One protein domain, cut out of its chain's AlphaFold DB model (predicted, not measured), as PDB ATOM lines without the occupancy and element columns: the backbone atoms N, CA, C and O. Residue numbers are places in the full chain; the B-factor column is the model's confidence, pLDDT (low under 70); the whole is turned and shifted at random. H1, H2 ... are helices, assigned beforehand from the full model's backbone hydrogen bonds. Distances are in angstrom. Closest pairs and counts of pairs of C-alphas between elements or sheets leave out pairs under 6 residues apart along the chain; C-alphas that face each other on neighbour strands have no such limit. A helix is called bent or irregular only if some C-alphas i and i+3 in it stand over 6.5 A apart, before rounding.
ATOM      1  N   LEU A   2     153.559 273.184 214.695       68.06
ATOM      2  CA  LEU A   2     152.770 272.419 215.679       68.06
ATOM      3  C   LEU A   2     152.505 270.948 215.296       68.06
ATOM      4  O   LEU A   2     152.748 270.062 216.102       68.06
ATOM      5  N   ARG A   3     152.107 270.661 214.046       64.56
ATOM      6  CA  ARG A   3     151.878 269.279 213.568       64.56
ATOM      7  C   ARG A   3     153.107 268.368 213.695       64.56
ATOM      8  O   ARG A   3     152.961 267.211 214.055       64.56
ATOM      9  N   ARG A   4     154.311 268.892 213.434       61.91
ATOM     10  CA  ARG A   4     155.562 268.123 213.556       61.91
ATOM     11  C   ARG A   4     155.955 267.911 215.016       61.91
ATOM     12  O   ARG A   4     156.496 266.867 215.344       61.91
ATOM     13  N   LEU A   5     155.674 268.892 215.876       66.69
ATOM     14  CA  LEU A   5     155.919 268.795 217.314       66.69
ATOM     15  C   LEU A   5     155.000 267.740 217.949       66.69
ATOM     16  O   LEU A   5     155.463 266.880 218.683       66.69
ATOM     17  N   LEU A   6     153.713 267.756 217.587       70.81
ATOM     18  CA  LEU A   6     152.745 266.744 218.014       70.81
ATOM     19  C   LEU A   6     153.125 265.351 217.508       70.81
ATOM     20  O   LEU A   6     153.100 264.405 218.282       70.81
ATOM     21  N   GLN A   7     153.540 265.226 216.244       68.69
ATOM     22  CA  GLN A   7     154.012 263.955 215.690       68.69
ATOM     23  C   GLN A   7     155.241 263.412 216.437       68.69
ATOM     24  O   GLN A   7     155.331 262.209 216.659       68.69
ATOM     25  N   LEU A   8     156.150 264.292 216.871       67.81
ATOM     26  CA  LEU A   8     157.304 263.915 217.684       67.81
ATOM     27  C   LEU A   8     156.882 263.425 219.072       67.81
ATOM     28  O   LEU A   8     157.286 262.336 219.461       67.81
ATOM     29  N   TYR A   9     156.038 264.174 219.788       71.56
ATOM     30  CA  TYR A   9     155.565 263.764 221.116       71.56
ATOM     31  C   TYR A   9     154.738 262.477 221.073       71.56
ATOM     32  O   TYR A   9     154.923 261.612 221.922       71.56
ATOM     33  N   ILE A  10     153.878 262.308 220.065       75.31
ATOM     34  CA  ILE A  10     153.106 261.073 219.866       75.31
ATOM     35  C   ILE A  10     154.047 259.897 219.589       75.31
ATOM     36  O   ILE A  10     153.904 258.850 220.214       75.31
ATOM     37  N   GLY A  11     155.037 260.077 218.707       70.88
ATOM     38  CA  GLY A  11     156.056 259.059 218.452       70.88
ATOM     39  C   GLY A  11     156.824 258.687 219.719       70.88
ATOM     40  O   GLY A  11     157.057 257.512 219.965       70.88
ATOM     41  N   LEU A  12     157.139 259.668 220.565       69.50
ATOM     42  CA  LEU A  12     157.878 259.452 221.804       69.50
ATOM     43  C   LEU A  12     157.075 258.714 222.878       69.50
ATOM     44  O   LEU A  12     157.604 257.833 223.552       69.50
ATOM     45  N   VAL A  13     155.796 259.061 223.024       75.06
ATOM     46  CA  VAL A  13     154.881 258.356 223.928       75.06
ATOM     47  C   VAL A  13     154.710 256.916 223.461       75.06
ATOM     48  O   VAL A  13     154.846 256.000 224.262       75.06
ATOM     49  N   LEU A  14     154.486 256.701 222.161       73.56
ATOM     50  CA  LEU A  14     154.373 255.356 221.593       73.56
ATOM     51  C   LEU A  14     155.663 254.551 221.747       73.56
ATOM     52  O   LEU A  14     155.599 253.345 221.971       73.56
ATOM     53  N   TYR A  15     156.814 255.218 221.684       73.06
ATOM     54  CA  TYR A  15     158.099 254.594 221.960       73.06
ATOM     55  C   TYR A  15     158.189 254.128 223.417       73.06
ATOM     56  O   TYR A  15     158.433 252.952 223.656       73.06
ATOM     57  N   GLY A  16     157.886 254.999 224.387       72.88
ATOM     58  CA  GLY A  16     157.870 254.628 225.809       72.88
ATOM     59  C   GLY A  16     156.876 253.504 226.131       72.88
ATOM     60  O   GLY A  16     157.206 252.591 226.887       72.88
ATOM     61  N   VAL A  17     155.692 253.520 225.505       77.00
ATOM     62  CA  VAL A  17     154.705 252.429 225.598       77.00
ATOM     63  C   VAL A  17     155.306 251.132 225.062       77.00
ATOM     64  O   VAL A  17     155.260 250.109 225.736       77.00
ATOM     65  N   SER A  18     155.910 251.165 223.874       75.56
ATOM     66  CA  SER A  18     156.554 250.000 223.266       75.56
ATOM     67  C   SER A  18     157.652 249.412 224.157       75.56
ATOM     68  O   SER A  18     157.664 248.205 224.394       75.56
ATOM     69  N   THR A  19     158.535 250.248 224.706       69.69
ATOM     70  CA  THR A  19     159.603 249.812 225.619       69.69
ATOM     71  C   THR A  19     159.031 249.149 226.877       69.69
ATOM     72  O   THR A  19     159.487 248.081 227.280       69.69
ATOM     73  N   ALA A  20     157.970 249.712 227.462       76.56
ATOM     74  CA  ALA A  20     157.272 249.092 228.587       76.56
ATOM     75  C   ALA A  20     156.676 247.719 228.227       76.56
ATOM     76  O   ALA A  20     156.771 246.784 229.022       76.56
ATOM     77  N   LEU A  21     156.112 247.569 227.024       75.44
ATOM     78  CA  LEU A  21     155.603 246.283 226.535       75.44
ATOM     79  C   LEU A  21     156.728 245.252 226.343       75.44
ATOM     80  O   LEU A  21     156.550 244.096 226.725       75.44
ATOM     81  N   PHE A  22     157.885 245.648 225.802       75.00
ATOM     82  CA  PHE A  22     159.060 244.771 225.675       75.00
ATOM     83  C   PHE A  22     159.520 244.238 227.031       75.00
ATOM     84  O   PHE A  22     159.674 243.027 227.218       75.00
ATOM     85  N   VAL A  23     159.671 245.147 227.994       72.56
ATOM     86  CA  VAL A  23     160.073 244.819 229.362       72.56
ATOM     87  C   VAL A  23     159.046 243.907 230.036       72.56
ATOM     88  O   VAL A  23     159.421 242.920 230.668       72.56
ATOM     89  N   HIS A  24     157.750 244.177 229.855       76.88
ATOM     90  CA  HIS A  24     156.675 243.365 230.435       76.88
ATOM     91  C   HIS A  24     156.555 241.973 229.801       76.88
ATOM     92  O   HIS A  24     156.179 241.013 230.476       76.88
ATOM     93  N   ALA A  25     156.895 241.830 228.516       74.06
ATOM     94  CA  ALA A  25     156.894 240.537 227.834       74.06
ATOM     95  C   ALA A  25     157.978 239.587 228.378       74.06
ATOM     96  O   ALA A  25     157.781 238.373 228.342       74.06
ATOM     97  N   ASN A  26     159.092 240.119 228.901       72.38
ATOM     98  CA  ASN A  26     160.213 239.369 229.489       72.38
ATOM     99  C   ASN A  26     160.775 238.246 228.579       72.38
ATOM    100  O   ASN A  26     161.249 237.218 229.063       72.38
ATOM    101  N   LEU A  27     160.680 238.424 227.256       65.06
ATOM    102  CA  LEU A  27     161.088 237.450 226.228       65.06
ATOM    103  C   LEU A  27     162.277 237.926 225.373       65.06
ATOM    104  O   LEU A  27     162.757 237.188 224.517       65.06
ATOM    105  N   GLY A  28     162.759 239.144 225.610       62.06
ATOM    106  CA  GLY A  28     163.879 239.759 224.908       62.06
ATOM    107  C   GLY A  28     163.934 241.232 225.279       62.06
ATOM    108  O   GLY A  28     163.014 241.972 224.946       62.06
ATOM    109  N   ALA A  29     164.961 241.623 226.029       62.94
ATOM    110  CA  ALA A  29     165.192 243.001 226.440       62.94
ATOM    111  C   ALA A  29     166.545 243.452 225.896       62.94
ATOM    112  O   ALA A  29     167.529 242.707 225.975       62.94
ATOM    113  N   ASP A  30     166.588 244.663 225.354       66.88
ATOM    114  CA  ASP A  30     167.818 245.241 224.838       66.88
ATOM    115  C   ASP A  30     168.818 245.490 225.975       66.88
ATOM    116  O   ASP A  30     168.411 245.694 227.123       66.88
ATOM    117  N   PRO A  31     170.135 245.525 225.700       68.81
ATOM    118  CA  PRO A  31     171.151 245.727 226.736       68.81
ATOM    119  C   PRO A  31     170.904 246.971 227.604       68.81
ATOM    120  O   PRO A  31     171.235 246.983 228.789       68.81
ATOM    121  N   TRP A  32     170.294 248.005 227.020       69.38
ATOM    122  CA  TRP A  32     169.934 249.245 227.701       69.38
ATOM    123  C   TRP A  32     168.767 249.059 228.679       69.38
ATOM    124  O   TRP A  32     168.838 249.495 229.828       69.38
ATOM    125  N   ASP A  33     167.727 248.334 228.268       76.31
ATOM    126  CA  ASP A  33     166.603 247.997 229.140       76.31
ATOM    127  C   ASP A  33     167.030 247.029 230.241       76.31
ATOM    128  O   ASP A  33     166.614 247.184 231.387       76.31
ATOM    129  N   VAL A  34     167.931 246.089 229.944       80.38
ATOM    130  CA  VAL A  34     168.536 245.206 230.953       80.38
ATOM    131  C   VAL A  34     169.355 246.006 231.970       80.38
ATOM    132  O   VAL A  34     169.267 245.723 233.166       80.38
ATOM    133  N   PHE A  35     170.110 247.022 231.538       81.81
ATOM    134  CA  PHE A  35     170.820 247.923 232.450       81.81
ATOM    135  C   PHE A  35     169.843 248.661 233.371       81.81
ATOM    136  O   PHE A  35     169.994 248.614 234.593       81.81
ATOM    137  N   HIS A  36     168.805 249.281 232.809       80.31
ATOM    138  CA  HIS A  36     167.800 249.986 233.596       80.31
ATOM    139  C   HIS A  36     167.036 249.058 234.541       80.31
ATOM    140  O   HIS A  36     166.814 249.415 235.695       80.31
ATOM    141  N   LEU A  37     166.679 247.851 234.093       83.19
ATOM    142  CA  LEU A  37     166.065 246.820 234.929       83.19
ATOM    143  C   LEU A  37     166.995 246.394 236.064       83.19
ATOM    144  O   LEU A  37     166.548 246.251 237.200       83.19
ATOM    145  N   GLY A  38     168.285 246.209 235.778       84.25
ATOM    146  CA  GLY A  38     169.297 245.860 236.771       84.25
ATOM    147  C   GLY A  38     169.448 246.941 237.838       84.25
ATOM    148  O   GLY A  38     169.403 246.641 239.032       84.25
ATOM    149  N   VAL A  39     169.551 248.202 237.418       84.06
ATOM    150  CA  VAL A  39     169.635 249.359 238.320       84.06
ATOM    151  C   VAL A  39     168.335 249.544 239.108       84.06
ATOM    152  O   VAL A  39     168.393 249.752 240.318       84.06
ATOM    153  N   ALA A  40     167.170 249.384 238.472       85.38
ATOM    154  CA  ALA A  40     165.867 249.424 239.142       85.38
ATOM    155  C   ALA A  40     165.788 248.375 240.258       85.38
ATOM    156  O   ALA A  40     165.355 248.681 241.367       85.38
ATOM    157  N   LYS A  41     166.286 247.159 239.997       85.44
ATOM    158  CA  LYS A  41     166.342 246.074 240.987       85.44
ATOM    159  C   LYS A  41     167.285 246.370 242.151       85.44
ATOM    160  O   LYS A  41     166.970 245.994 243.275       85.44
ATOM    161  N   GLN A  42     168.429 247.006 241.894       86.88
ATOM    162  CA  GLN A  42     169.396 247.342 242.945       86.88
ATOM    163  C   GLN A  42     168.951 248.527 243.807       86.88
ATOM    164  O   GLN A  42     169.187 248.524 245.011       86.88
ATOM    165  N   LEU A  43     168.311 249.529 243.202       84.19
ATOM    166  CA  LEU A  43     167.877 250.748 243.888       84.19
ATOM    167  C   LEU A  43     166.443 250.665 244.438       84.19
ATOM    168  O   LEU A  43     166.055 251.519 245.230       84.19
ATOM    169  N   GLY A  44     165.651 249.671 244.027       80.75
ATOM    170  CA  GLY A  44     164.251 249.524 244.439       80.75
ATOM    171  C   GLY A  44     163.326 250.624 243.902       80.75
ATOM    172  O   GLY A  44     162.281 250.885 244.490       80.75
ATOM    173  N   ILE A  45     163.717 251.289 242.812       84.88
ATOM    174  CA  ILE A  45     162.971 252.393 242.187       84.88
ATOM    175  C   ILE A  45     162.298 251.946 240.887       84.88
ATOM    176  O   ILE A  45     162.656 250.917 240.311       84.88
ATOM    177  N   SER A  46     161.316 252.719 240.410       82.56
ATOM    178  CA  SER A  46     160.574 252.365 239.199       82.56
ATOM    179  C   SER A  46     161.452 252.416 237.945       82.56
ATOM    180  O   SER A  46     162.362 253.242 237.831       82.56
ATOM    181  N   PHE A  47     161.159 251.544 236.981       78.44
ATOM    182  CA  PHE A  47     161.909 251.440 235.728       78.44
ATOM    183  C   PHE A  47     161.947 252.772 234.960       78.44
ATOM    184  O   PHE A  47     163.016 253.206 234.527       78.44
ATOM    185  N   GLY A  48     160.812 253.475 234.870       74.50
ATOM    186  CA  GLY A  48     160.750 254.791 234.228       74.50
ATOM    187  C   GLY A  48     161.597 255.847 234.943       74.50
ATOM    188  O   GLY A  48     162.257 256.657 234.291       74.50
ATOM    189  N   THR A  49     161.668 255.796 236.277       78.56
ATOM    190  CA  THR A  49     162.532 256.690 237.064       78.56
ATOM    191  C   THR A  49     164.009 256.446 236.760       78.56
ATOM    192  O   THR A  49     164.768 257.403 236.604       78.56
ATOM    193  N   VAL A  50     164.424 255.184 236.603       83.62
ATOM    194  CA  VAL A  50     165.802 254.848 236.213       83.62
ATOM    195  C   VAL A  50     166.138 255.386 234.828       83.62
ATOM    196  O   VAL A  50     167.230 255.926 234.655       83.62
ATOM    197  N   ILE A  51     165.217 255.303 233.863       79.38
ATOM    198  CA  ILE A  51     165.421 255.882 232.525       79.38
ATOM    199  C   ILE A  51     165.671 257.391 232.628       79.38
ATOM    200  O   ILE A  51     166.623 257.904 232.037       79.38
ATOM    201  N   ILE A  52     164.851 258.103 233.409       77.56
ATOM    202  CA  ILE A  52     164.975 259.557 233.586       77.56
ATOM    203  C   ILE A  52     166.301 259.909 234.263       77.56
ATOM    204  O   ILE A  52     167.012 260.791 233.785       77.56
ATOM    205  N   LEU A  53     166.659 259.209 235.342       80.31
ATOM    206  CA  LEU A  53     167.914 259.431 236.065       80.31
ATOM    207  C   LEU A  53     169.137 259.113 235.205       80.31
ATOM    208  O   LEU A  53     170.088 259.890 235.192       80.31
ATOM    209  N   THR A  54     169.105 258.013 234.452       79.00
ATOM    210  CA  THR A  54     170.194 257.625 233.544       79.00
ATOM    211  C   THR A  54     170.350 258.656 232.435       79.00
ATOM    212  O   THR A  54     171.457 259.137 232.195       79.00
ATOM    213  N   GLY A  55     169.252 259.077 231.801       71.62
ATOM    214  CA  GLY A  55     169.299 260.121 230.782       71.62
ATOM    215  C   GLY A  55     169.758 261.474 231.339       71.62
ATOM    216  O   GLY A  55     170.558 262.153 230.700       71.62
ATOM    217  N   ALA A  56     169.346 261.839 232.557       76.50
ATOM    218  CA  ALA A  56     169.835 263.031 233.250       76.50
ATOM    219  C   ALA A  56     171.337 262.942 233.571       76.50
ATOM    220  O   ALA A  56     172.062 263.915 233.369       76.50
ATOM    221  N   ALA A  57     171.826 261.780 234.009       79.31
ATOM    222  CA  ALA A  57     173.245 261.546 234.267       79.31
ATOM    223  C   ALA A  57     174.080 261.637 232.981       79.31
ATOM    224  O   ALA A  57     175.132 262.276 232.979       79.31
ATOM    225  N   VAL A  58     173.591 261.075 231.870       75.50
ATOM    226  CA  VAL A  58     174.232 261.190 230.547       75.50
ATOM    227  C   VAL A  58     174.277 262.650 230.085       75.50
ATOM    228  O   VAL A  58     175.317 263.114 229.619       75.50
ATOM    229  N   LEU A  59     173.186 263.400 230.265       68.38
ATOM    230  CA  LEU A  59     173.135 264.835 229.967       68.38
ATOM    231  C   LEU A  59     174.120 265.642 230.825       68.38
ATOM    232  O   LEU A  59     174.758 266.569 230.323       68.38
ATOM    233  N   LEU A  60     174.282 265.283 232.099       70.12
ATOM    234  CA  LEU A  60     175.240 265.924 232.999       70.12
ATOM    235  C   LEU A  60     176.689 265.611 232.590       70.12
ATOM    236  O   LEU A  60     177.537 266.504 232.569       70.12
ATOM    237  N   LEU A  61     176.957 264.365 232.186       69.62
ATOM    238  CA  LEU A  61     178.257 263.913 231.682       69.62
ATOM    239  C   LEU A  61     178.646 264.589 230.352       69.62
ATOM    240  O   LEU A  61     179.819 264.604 229.987       69.62
ATOM    241  N   TRP A  62     177.696 265.202 229.642       63.59
ATOM    242  CA  TRP A  62     177.954 265.994 228.434       63.59
ATOM    243  C   TRP A  62     178.362 267.443 228.670       63.59
ATOM    244  O   TRP A  62     178.958 268.045 227.774       63.59
ATOM    245  N   ILE A  63     178.088 268.012 229.846       61.53
ATOM    246  CA  ILE A  63     178.530 269.367 230.209       61.53
ATOM    247  C   ILE A  63     180.041 269.569 229.952       61.53
ATOM    248  O   ILE A  63     180.394 270.576 229.331       61.53
ATOM    249  N   PRO A  64     180.948 268.629 230.306       59.62
ATOM    250  CA  PRO A  64     182.371 268.767 229.980       59.62
ATOM    251  C   PRO A  64     182.699 268.665 228.477       59.62
ATOM    252  O   PRO A  64     183.728 269.187 228.054       59.62
ATOM    253  N   ILE A  65     181.831 268.066 227.651       66.94
ATOM    254  CA  ILE A  65     182.025 267.897 226.194       66.94
ATOM    255  C   ILE A  65     181.585 269.139 225.382       66.94
ATOM    256  O   ILE A  65     181.821 269.212 224.176       66.94
ATOM    257  N   ARG A  66     181.007 270.170 226.021       53.88
ATOM    258  CA  ARG A  66     180.587 271.454 225.402       53.88
ATOM    259  C   ARG A  66     179.628 271.349 224.201       53.88
ATOM    260  O   ARG A  66     179.400 272.335 223.505       53.88
ATOM    261  N   GLN A  67     179.012 270.194 223.973       53.56
ATOM    262  CA  GLN A  67     177.916 270.037 223.017       53.56
ATOM    263  C   GLN A  67     176.616 270.287 223.773       53.56
ATOM    264  O   GLN A  67     176.212 269.439 224.556       53.56
ATOM    265  N   MET A  68     175.994 271.459 223.596       47.47
ATOM    266  CA  MET A  68     174.792 271.826 224.353       47.47
ATOM    267  C   MET A  68     173.627 270.882 224.014       47.47
ATOM    268  O   MET A  68     173.090 270.972 222.902       47.47
ATOM    269  N   PRO A  69     173.202 269.996 224.937       54.12
ATOM    270  CA  PRO A  69     171.954 269.281 224.750       54.12
ATOM    271  C   PRO A  69     170.817 270.304 224.753       54.12
ATOM    272  O   PRO A  69     170.695 271.126 225.661       54.12
ATOM    273  N   GLY A  70     169.996 270.292 223.706       59.41
ATOM    274  CA  GLY A  70     168.836 271.173 223.636       59.41
ATOM    275  C   GLY A  70     167.791 270.789 224.688       59.41
ATOM    276  O   GLY A  70     167.657 269.619 225.042       59.41
ATOM    277  N   LEU A  71     166.977 271.758 225.121       59.22
ATOM    278  CA  LEU A  71     165.823 271.522 226.010       59.22
ATOM    279  C   LEU A  71     164.874 270.428 225.477       59.22
ATOM    280  O   LEU A  71     164.239 269.724 226.257       59.22
ATOM    281  N   GLY A  72     164.825 270.235 224.154       56.34
ATOM    282  CA  GLY A  72     164.069 269.156 223.514       56.34
ATOM    283  C   GLY A  72     164.539 267.754 223.915       56.34
ATOM    284  O   GLY A  72     163.702 266.900 224.188       56.34
ATOM    285  N   THR A  73     165.851 267.525 224.045       61.19
ATOM    286  CA  THR A  73     166.419 266.228 224.457       61.19
ATOM    287  C   THR A  73     166.054 265.903 225.903       61.19
ATOM    288  O   THR A  73     165.661 264.778 226.200       61.19
ATOM    289  N   VAL A  74     166.096 266.906 226.785       65.94
ATOM    290  CA  VAL A  74     165.663 266.768 228.183       65.94
ATOM    291  C   VAL A  74     164.171 266.435 228.246       65.94
ATOM    292  O   VAL A  74     163.777 265.482 228.914       65.94
ATOM    293  N   SER A  75     163.340 267.171 227.494       65.94
ATOM    294  CA  SER A  75     161.895 266.924 227.456       65.94
ATOM    295  C   SER A  75     161.561 265.528 226.932       65.94
ATOM    296  O   SER A  75     160.630 264.896 227.420       65.94
ATOM    297  N   ASN A  76     162.361 265.021 225.991       66.31
ATOM    298  CA  ASN A  76     162.138 263.717 225.397       66.31
ATOM    299  C   ASN A  76     162.359 262.593 226.409       66.31
ATOM    300  O   ASN A  76     161.490 261.746 226.585       66.31
ATOM    301  N   VAL A  77     163.493 262.609 227.109       67.75
ATOM    302  CA  VAL A  77     163.810 261.588 228.119       67.75
ATOM    303  C   VAL A  77     162.750 261.565 229.226       67.75
ATOM    304  O   VAL A  77     162.332 260.490 229.652       67.75
ATOM    305  N   ILE A  78     162.265 262.737 229.650       74.50
ATOM    306  CA  ILE A  78     161.214 262.845 230.670       74.50
ATOM    307  C   ILE A  78     159.895 262.252 230.161       74.50
ATOM    308  O   ILE A  78     159.303 261.414 230.837       74.50
ATOM    309  N   VAL A  79     159.440 262.654 228.970       73.31
ATOM    310  CA  VAL A  79     158.180 262.155 228.388       73.31
ATOM    311  C   VAL A  79     158.246 260.647 228.147       73.31
ATOM    312  O   VAL A  79     157.281 259.944 228.429       73.31
ATOM    313  N   LEU A  80     159.386 260.147 227.673       75.88
ATOM    314  CA  LEU A  80     159.614 258.729 227.418       75.88
ATOM    315  C   LEU A  80     159.595 257.912 228.715       75.88
ATOM    316  O   LEU A  80     158.884 256.911 228.788       75.88
ATOM    317  N   GLY A  81     160.310 258.361 229.751       74.00
ATOM    318  CA  GLY A  81     160.325 257.696 231.054       74.00
ATOM    319  C   GLY A  81     158.958 257.696 231.742       74.00
ATOM    320  O   GLY A  81     158.532 256.659 232.245       74.00
ATOM    321  N   LEU A  82     158.231 258.820 231.700       78.12
ATOM    322  CA  LEU A  82     156.869 258.914 232.242       78.12
ATOM    323  C   LEU A  82     155.878 258.032 231.474       78.12
ATOM    324  O   LEU A  82     155.042 257.376 232.091       78.12
ATOM    325  N   ALA A  83     155.968 257.991 230.142       76.62
ATOM    326  CA  ALA A  83     155.116 257.131 229.323       76.62
ATOM    327  C   ALA A  83     155.380 255.643 229.599       76.62
ATOM    328  O   ALA A  83     154.430 254.863 229.695       76.62
ATOM    329  N   ALA A  84     156.647 255.256 229.770       76.12
ATOM    330  CA  ALA A  84     157.016 253.890 230.128       76.12
ATOM    331  C   ALA A  84     156.483 253.501 231.518       76.12
ATOM    332  O   ALA A  84     155.874 252.441 231.665       76.12
ATOM    333  N   ASP A  85     156.642 254.374 232.517       79.88
ATOM    334  CA  ASP A  85     156.157 254.139 233.884       79.88
ATOM    335  C   ASP A  85     154.625 254.028 233.937       79.88
ATOM    336  O   ASP A  85     154.084 253.071 234.488       79.88
ATOM    337  N   ALA A  86     153.920 254.951 233.273       79.12
ATOM    338  CA  ALA A  86     152.461 254.928 233.181       79.12
ATOM    339  C   ALA A  86     151.946 253.658 232.487       79.12
ATOM    340  O   ALA A  86     150.938 253.088 232.899       79.12
ATOM    341  N   THR A  87     152.647 253.190 231.453       78.50
ATOM    342  CA  THR A  87     152.282 251.959 230.740       78.50
ATOM    343  C   THR A  87     152.475 250.733 231.630       78.50
ATOM    344  O   THR A  87     151.570 249.903 231.722       78.50
ATOM    345  N   LEU A  88     153.603 250.637 232.342       74.81
ATOM    346  CA  LEU A  88     153.855 249.544 233.289       74.81
ATOM    347  C   LEU A  88     152.869 249.544 234.465       74.81
ATOM    348  O   LEU A  88     152.497 248.474 234.933       74.81
ATOM    349  N   ALA A  89     152.403 250.713 234.913       76.81
ATOM    350  CA  ALA A  89     151.399 250.817 235.972       76.81
ATOM    351  C   ALA A  89     150.008 250.319 235.540       76.81
ATOM    352  O   ALA A  89     149.231 249.846 236.370       76.81
ATOM    353  N   VAL A  90     149.679 250.434 234.250       77.12
ATOM    354  CA  VAL A  90     148.387 250.005 233.692       77.12
ATOM    355  C   VAL A  90     148.403 248.529 233.291       77.12
ATOM    356  O   VAL A  90     147.346 247.897 233.263       77.12
ATOM    357  N   LEU A  91     149.571 247.961 232.978       73.69
ATOM    358  CA  LEU A  91     149.660 246.584 232.508       73.69
ATOM    359  C   LEU A  91     149.565 245.563 233.657       73.69
ATOM    360  O   LEU A  91     150.467 245.486 234.493       73.69
ATOM    361  N   PRO A  92     148.529 244.702 233.680       69.88
ATOM    362  CA  PRO A  92     148.462 243.610 234.641       69.88
ATOM    363  C   PRO A  92     149.515 242.534 234.320       69.88
ATOM    364  O   PRO A  92     149.889 242.355 233.153       69.88
ATOM    365  N   PRO A  93     149.994 241.777 235.324       70.19
ATOM    366  CA  PRO A  93     150.961 240.706 235.112       70.19
ATOM    367  C   PRO A  93     150.402 239.635 234.165       70.19
ATOM    368  O   PRO A  93     149.309 239.108 234.364       70.19
ATOM    369  N   LEU A  94     151.160 239.312 233.112       73.31
ATOM    370  CA  LEU A  94     150.795 238.284 232.135       73.31
ATOM    371  C   LEU A  94     151.435 236.948 232.520       73.31
ATOM    372  O   LEU A  94     152.662 236.815 232.505       73.31
ATOM    373  N   GLU A  95     150.619 235.939 232.820       72.94
ATOM    374  CA  GLU A  95     151.103 234.586 233.144       72.94
ATOM    375  C   GLU A  95     151.186 233.667 231.914       72.94
ATOM    376  O   GLU A  95     152.042 232.788 231.842       72.94
ATOM    377  N   SER A  96     150.345 233.901 230.901       81.31
ATOM    378  CA  SER A  96     150.311 233.079 229.686       81.31
ATOM    379  C   SER A  96     151.466 233.405 228.737       81.31
ATOM    380  O   SER A  96     151.627 234.550 228.306       81.31
ATOM    381  N   MET A  97     152.224 232.378 228.336       76.31
ATOM    382  CA  MET A  97     153.291 232.498 227.332       76.31
ATOM    383  C   MET A  97     152.772 233.041 225.999       76.31
ATOM    384  O   MET A  97     153.414 233.892 225.395       76.31
ATOM    385  N   VAL A  98     151.573 232.623 225.576       82.62
ATOM    386  CA  VAL A  98     150.946 233.103 224.333       82.62
ATOM    387  C   VAL A  98     150.650 234.599 224.418       82.62
ATOM    388  O   VAL A  98     150.910 235.336 223.469       82.62
ATOM    389  N   ALA A  99     150.165 235.065 225.572       79.44
ATOM    390  CA  ALA A  99     149.901 236.482 225.789       79.44
ATOM    391  C   ALA A  99     151.198 237.304 225.791       79.44
ATOM    392  O   ALA A  99     151.226 238.382 225.205       79.44
ATOM    393  N   ARG A 100     152.291 236.778 226.364       80.62
ATOM    394  CA  ARG A 100     153.618 237.420 226.315       80.62
ATOM    395  C   ARG A 100     154.179 237.494 224.895       80.62
ATOM    396  O   ARG A 100     154.679 238.543 224.505       80.62
ATOM    397  N   SER A 101     154.064 236.426 224.104       81.25
ATOM    398  CA  SER A 101     154.510 236.425 222.703       81.25
ATOM    399  C   SER A 101     153.701 237.396 221.840       81.25
ATOM    400  O   SER A 101     154.277 238.119 221.030       81.25
ATOM    401  N   ALA A 102     152.381 237.462 222.039       83.56
ATOM    402  CA  ALA A 102     151.526 238.431 221.357       83.56
ATOM    403  C   ALA A 102     151.860 239.875 221.765       83.56
ATOM    404  O   ALA A 102     151.921 240.755 220.907       83.56
ATOM    405  N   LEU A 103     152.137 240.107 223.054       83.19
ATOM    406  CA  LEU A 103     152.569 241.408 223.563       83.19
ATOM    407  C   LEU A 103     153.898 241.839 222.938       83.19
ATOM    408  O   LEU A 103     154.015 242.976 222.496       83.19
ATOM    409  N   LEU A 104     154.867 240.922 222.849       80.50
ATOM    410  CA  LEU A 104     156.165 241.170 222.226       80.50
ATOM    411  C   LEU A 104     156.016 241.516 220.739       80.50
ATOM    412  O   LEU A 104     156.593 242.493 220.271       80.50
ATOM    413  N   ALA A 105     155.207 240.756 219.996       82.00
ATOM    414  CA  ALA A 105     154.932 241.053 218.592       82.00
ATOM    415  C   ALA A 105     154.264 242.430 218.425       82.00
ATOM    416  O   ALA A 105     154.646 243.204 217.548       82.00
ATOM    417  N   GLY A 106     153.314 242.761 219.307       81.81
ATOM    418  CA  GLY A 106     152.695 244.083 219.367       81.81
ATOM    419  C   GLY A 106     153.704 245.192 219.673       81.81
ATOM    420  O   GLY A 106     153.686 246.222 219.001       81.81
ATOM    421  N   ALA A 107     154.619 244.961 220.618       80.06
ATOM    422  CA  ALA A 107     155.692 245.886 220.968       80.06
ATOM    423  C   ALA A 107     156.611 246.148 219.769       80.06
ATOM    424  O   ALA A 107     156.844 247.299 219.428       80.06
ATOM    425  N   ILE A 108     157.041 245.112 219.042       77.62
ATOM    426  CA  ILE A 108     157.885 245.262 217.842       77.62
ATOM    427  C   ILE A 108     157.203 246.146 216.786       77.62
ATOM    428  O   ILE A 108     157.825 247.055 216.232       77.62
ATOM    429  N   VAL A 109     155.918 245.903 216.511       79.25
ATOM    430  CA  VAL A 109     155.157 246.693 215.530       79.25
ATOM    431  C   VAL A 109     154.999 248.138 216.002       79.25
ATOM    432  O   VAL A 109     155.200 249.072 215.221       79.25
ATOM    433  N   LEU A 110     154.678 248.335 217.282       76.44
ATOM    434  CA  LEU A 110     154.527 249.660 217.874       76.44
ATOM    435  C   LEU A 110     155.847 250.437 217.847       76.44
ATOM    436  O   LEU A 110     155.849 251.618 217.502       76.44
ATOM    437  N   ASN A 111     156.961 249.756 218.123       73.31
ATOM    438  CA  ASN A 111     158.310 250.296 218.039       73.31
ATOM    439  C   ASN A 111     158.612 250.798 216.628       73.31
ATOM    440  O   ASN A 111     158.983 251.954 216.452       73.31
ATOM    441  N   ALA A 112     158.373 249.969 215.607       69.56
ATOM    442  CA  ALA A 112     158.617 250.341 214.215       69.56
ATOM    443  C   ALA A 112     157.810 251.585 213.799       69.56
ATOM    444  O   ALA A 112     158.329 252.488 213.134       69.56
ATOM    445  N   ILE A 113     156.549 251.666 214.235       72.50
ATOM    446  CA  ILE A 113     155.669 252.811 213.982       72.50
ATOM    447  C   ILE A 113     156.178 254.065 214.715       72.50
ATOM    448  O   ILE A 113     156.288 255.134 214.106       72.50
ATOM    449  N   ALA A 114     156.530 253.939 215.996       68.94
ATOM    450  CA  ALA A 114     157.069 255.022 216.817       68.94
ATOM    451  C   ALA A 114     158.377 255.583 216.239       68.94
ATOM    452  O   ALA A 114     158.493 256.797 216.050       68.94
ATOM    453  N   THR A 115     159.317 254.712 215.872       58.50
ATOM    454  CA  THR A 115     160.589 255.085 215.243       58.50
ATOM    455  C   THR A 115     160.355 255.799 213.911       58.50
ATOM    456  O   THR A 115     160.933 256.863 213.674       58.50
ATOM    457  N   GLY A 116     159.444 255.295 213.071       61.78
ATOM    458  CA  GLY A 116     159.063 255.952 211.818       61.78
ATOM    459  C   GLY A 116     158.469 257.351 212.026       61.78
ATOM    460  O   GLY A 116     158.810 258.287 211.297       61.78
ATOM    461  N   MET A 117     157.630 257.537 213.049       63.22
ATOM    462  CA  MET A 117     157.056 258.848 213.381       63.22
ATOM    463  C   MET A 117     158.076 259.817 213.979       63.22
ATOM    464  O   MET A 117     158.049 261.001 213.628       63.22
ATOM    465  N   TYR A 118     158.982 259.330 214.827       61.72
ATOM    466  CA  TYR A 118     160.046 260.130 215.431       61.72
ATOM    467  C   TYR A 118     161.029 260.646 214.372       61.72
ATOM    468  O   TYR A 118     161.290 261.849 214.293       61.72
ATOM    469  N   ILE A 119     161.503 259.759 213.492       58.09
ATOM    470  CA  ILE A 119     162.406 260.121 212.390       58.09
ATOM    471  C   ILE A 119     161.673 261.011 211.373       58.09
ATOM    472  O   ILE A 119     162.189 262.056 210.966       58.09
ATOM    473  N   GLY A 120     160.431 260.661 211.018       53.50
ATOM    474  CA  GLY A 120     159.599 261.413 210.075       53.50
ATOM    475  C   GLY A 120     159.235 262.831 210.535       53.50
ATOM    476  O   GLY A 120     159.000 263.708 209.697       53.50
ATOM    477  N   ALA A 121     159.251 263.109 211.844       55.44
ATOM    478  CA  ALA A 121     159.065 264.463 212.374       55.44
ATOM    479  C   ALA A 121     160.204 265.415 211.946       55.44
ATOM    480  O   ALA A 121     160.003 266.632 211.831       55.44
ATOM    481  N   GLY A 122     161.386 264.867 211.630       50.06
ATOM    482  CA  GLY A 122     162.504 265.591 211.029       50.06
ATOM    483  C   GLY A 122     163.007 266.755 211.885       50.06
ATOM    484  O   GLY A 122     163.311 267.816 211.338       50.06
ATOM    485  N   PHE A 123     163.027 266.580 213.207       49.81
ATOM    486  CA  PHE A 123     163.721 267.469 214.148       49.81
ATOM    487  C   PHE A 123     165.169 267.023 214.428       49.81
ATOM    488  O   PHE A 123     165.878 267.694 215.171       49.81
ATOM    489  N   GLY A 124     165.632 265.935 213.797       42.59
ATOM    490  CA  GLY A 124     167.049 265.574 213.739       42.59
ATOM    491  C   GLY A 124     167.853 266.515 212.819       42.59
ATOM    492  O   GLY A 124     167.286 267.093 211.882       42.59
ATOM    493  N   PRO A 125     169.166 266.691 213.059       40.16
ATOM    494  CA  PRO A 125     170.017 267.655 212.362       40.16
ATOM    495  C   PRO A 125     170.358 267.177 210.939       40.16
ATOM    496  O   PRO A 125     171.458 266.716 210.669       40.16
ATOM    497  N   GLY A 126     169.394 267.262 210.019       41.09
ATOM    498  CA  GLY A 126     169.563 266.872 208.610       41.09
ATOM    499  C   GLY A 126     168.909 267.817 207.599       41.09
ATOM    500  O   GLY A 126     168.866 267.516 206.414       41.09
TER     501      GLY A 126
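AT A GLANCE: This is residues 2 to 126 of the 177 residues of the protein "Membrane protein" of Klebsiella pneumoniae (UniProt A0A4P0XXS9). Two pairs of long helices, H1 with H5 and H3 with H4, each pair running opposite ways, are joined where H1 packs slantwise on H4, and the short H2 packs crosswise on the first part of H3. H1 and H4 make the middle, H5 and H3 lie beyond them, and residues 61 to 66 stick out at the far end of H3. The printed part has 125 residues with five named helices, H1 to H5 in that order, and no named strand; the class is all helix. It is compact, with a radius of gyration of the C-alphas of 15.3 A and spans of 48 by 36 by 22 A.

HOW THE PARTS SIT: H1, residues 2 to 25, and H2, residues 31 to 43, are close but not clearly touching, with the C-alphas of Val 23 and Asp 33 closest at 7.3 A. H3, residues 47 to 65, touches H2, with residues 47 to 51 of H3 and 36 to 40 of H2 alone; their closest C-alphas are those of Ala 40 and Phe 47, 5.6 A apart, and at 72 degrees they are only just about perpendicular. H4, residues 71 to 90, forms a helical hairpin with H3, opposite ways at a shallow tilt of 15 degrees; their closest C-alphas are those of Gly 48 and Gly 81, 4.3 A apart. H4 also touches H1, the same way at a steep tilt of 43 degrees, with the C-alphas of Gly 16 and Ala 84 closest at 4.5 A. H5, residues 97 to 120, touches H1, opposite ways at a shallow tilt of 24 degrees, with the C-alphas of Gly 11 and Ala 114 closest at 4.5 A. H5 is apart from H2, H3 and H4. Every O i to N i+4 pair is within hydrogen-bond range in H1, H2, H4 and H5; in H3 it is 12 of 15. H3 is only just irregular: C-alphas 61 and 64 are 6.6 A apart.

IN THESE COORDINATES: H1 begins at C-alpha 2, (152.770, 272.419, 215.679), and is 34.4 A long from first to last C-alpha. H2 measures 18.2 A, H3 27.7 A and H4 28.7 A; H4 begins at C-alpha 71, (165.823, 271.522, 226.010). H5 is 34.3 A long and ends at C-alpha 120, (159.599, 261.413, 210.075).

THE WHOLE: The C-alphas of Arg 66 and Ser 96 are the two farthest apart, 49.1 A. The printed part has no cut. The links from H1 to H2, H2 to H3 and H3 to H4 are tight, and that from H4 to H5 is short. The mean pLDDT of the printed part is 71.5, and 47 residues are under 70, among them residues 27 to 32, 61 to 77 and 114 to 126.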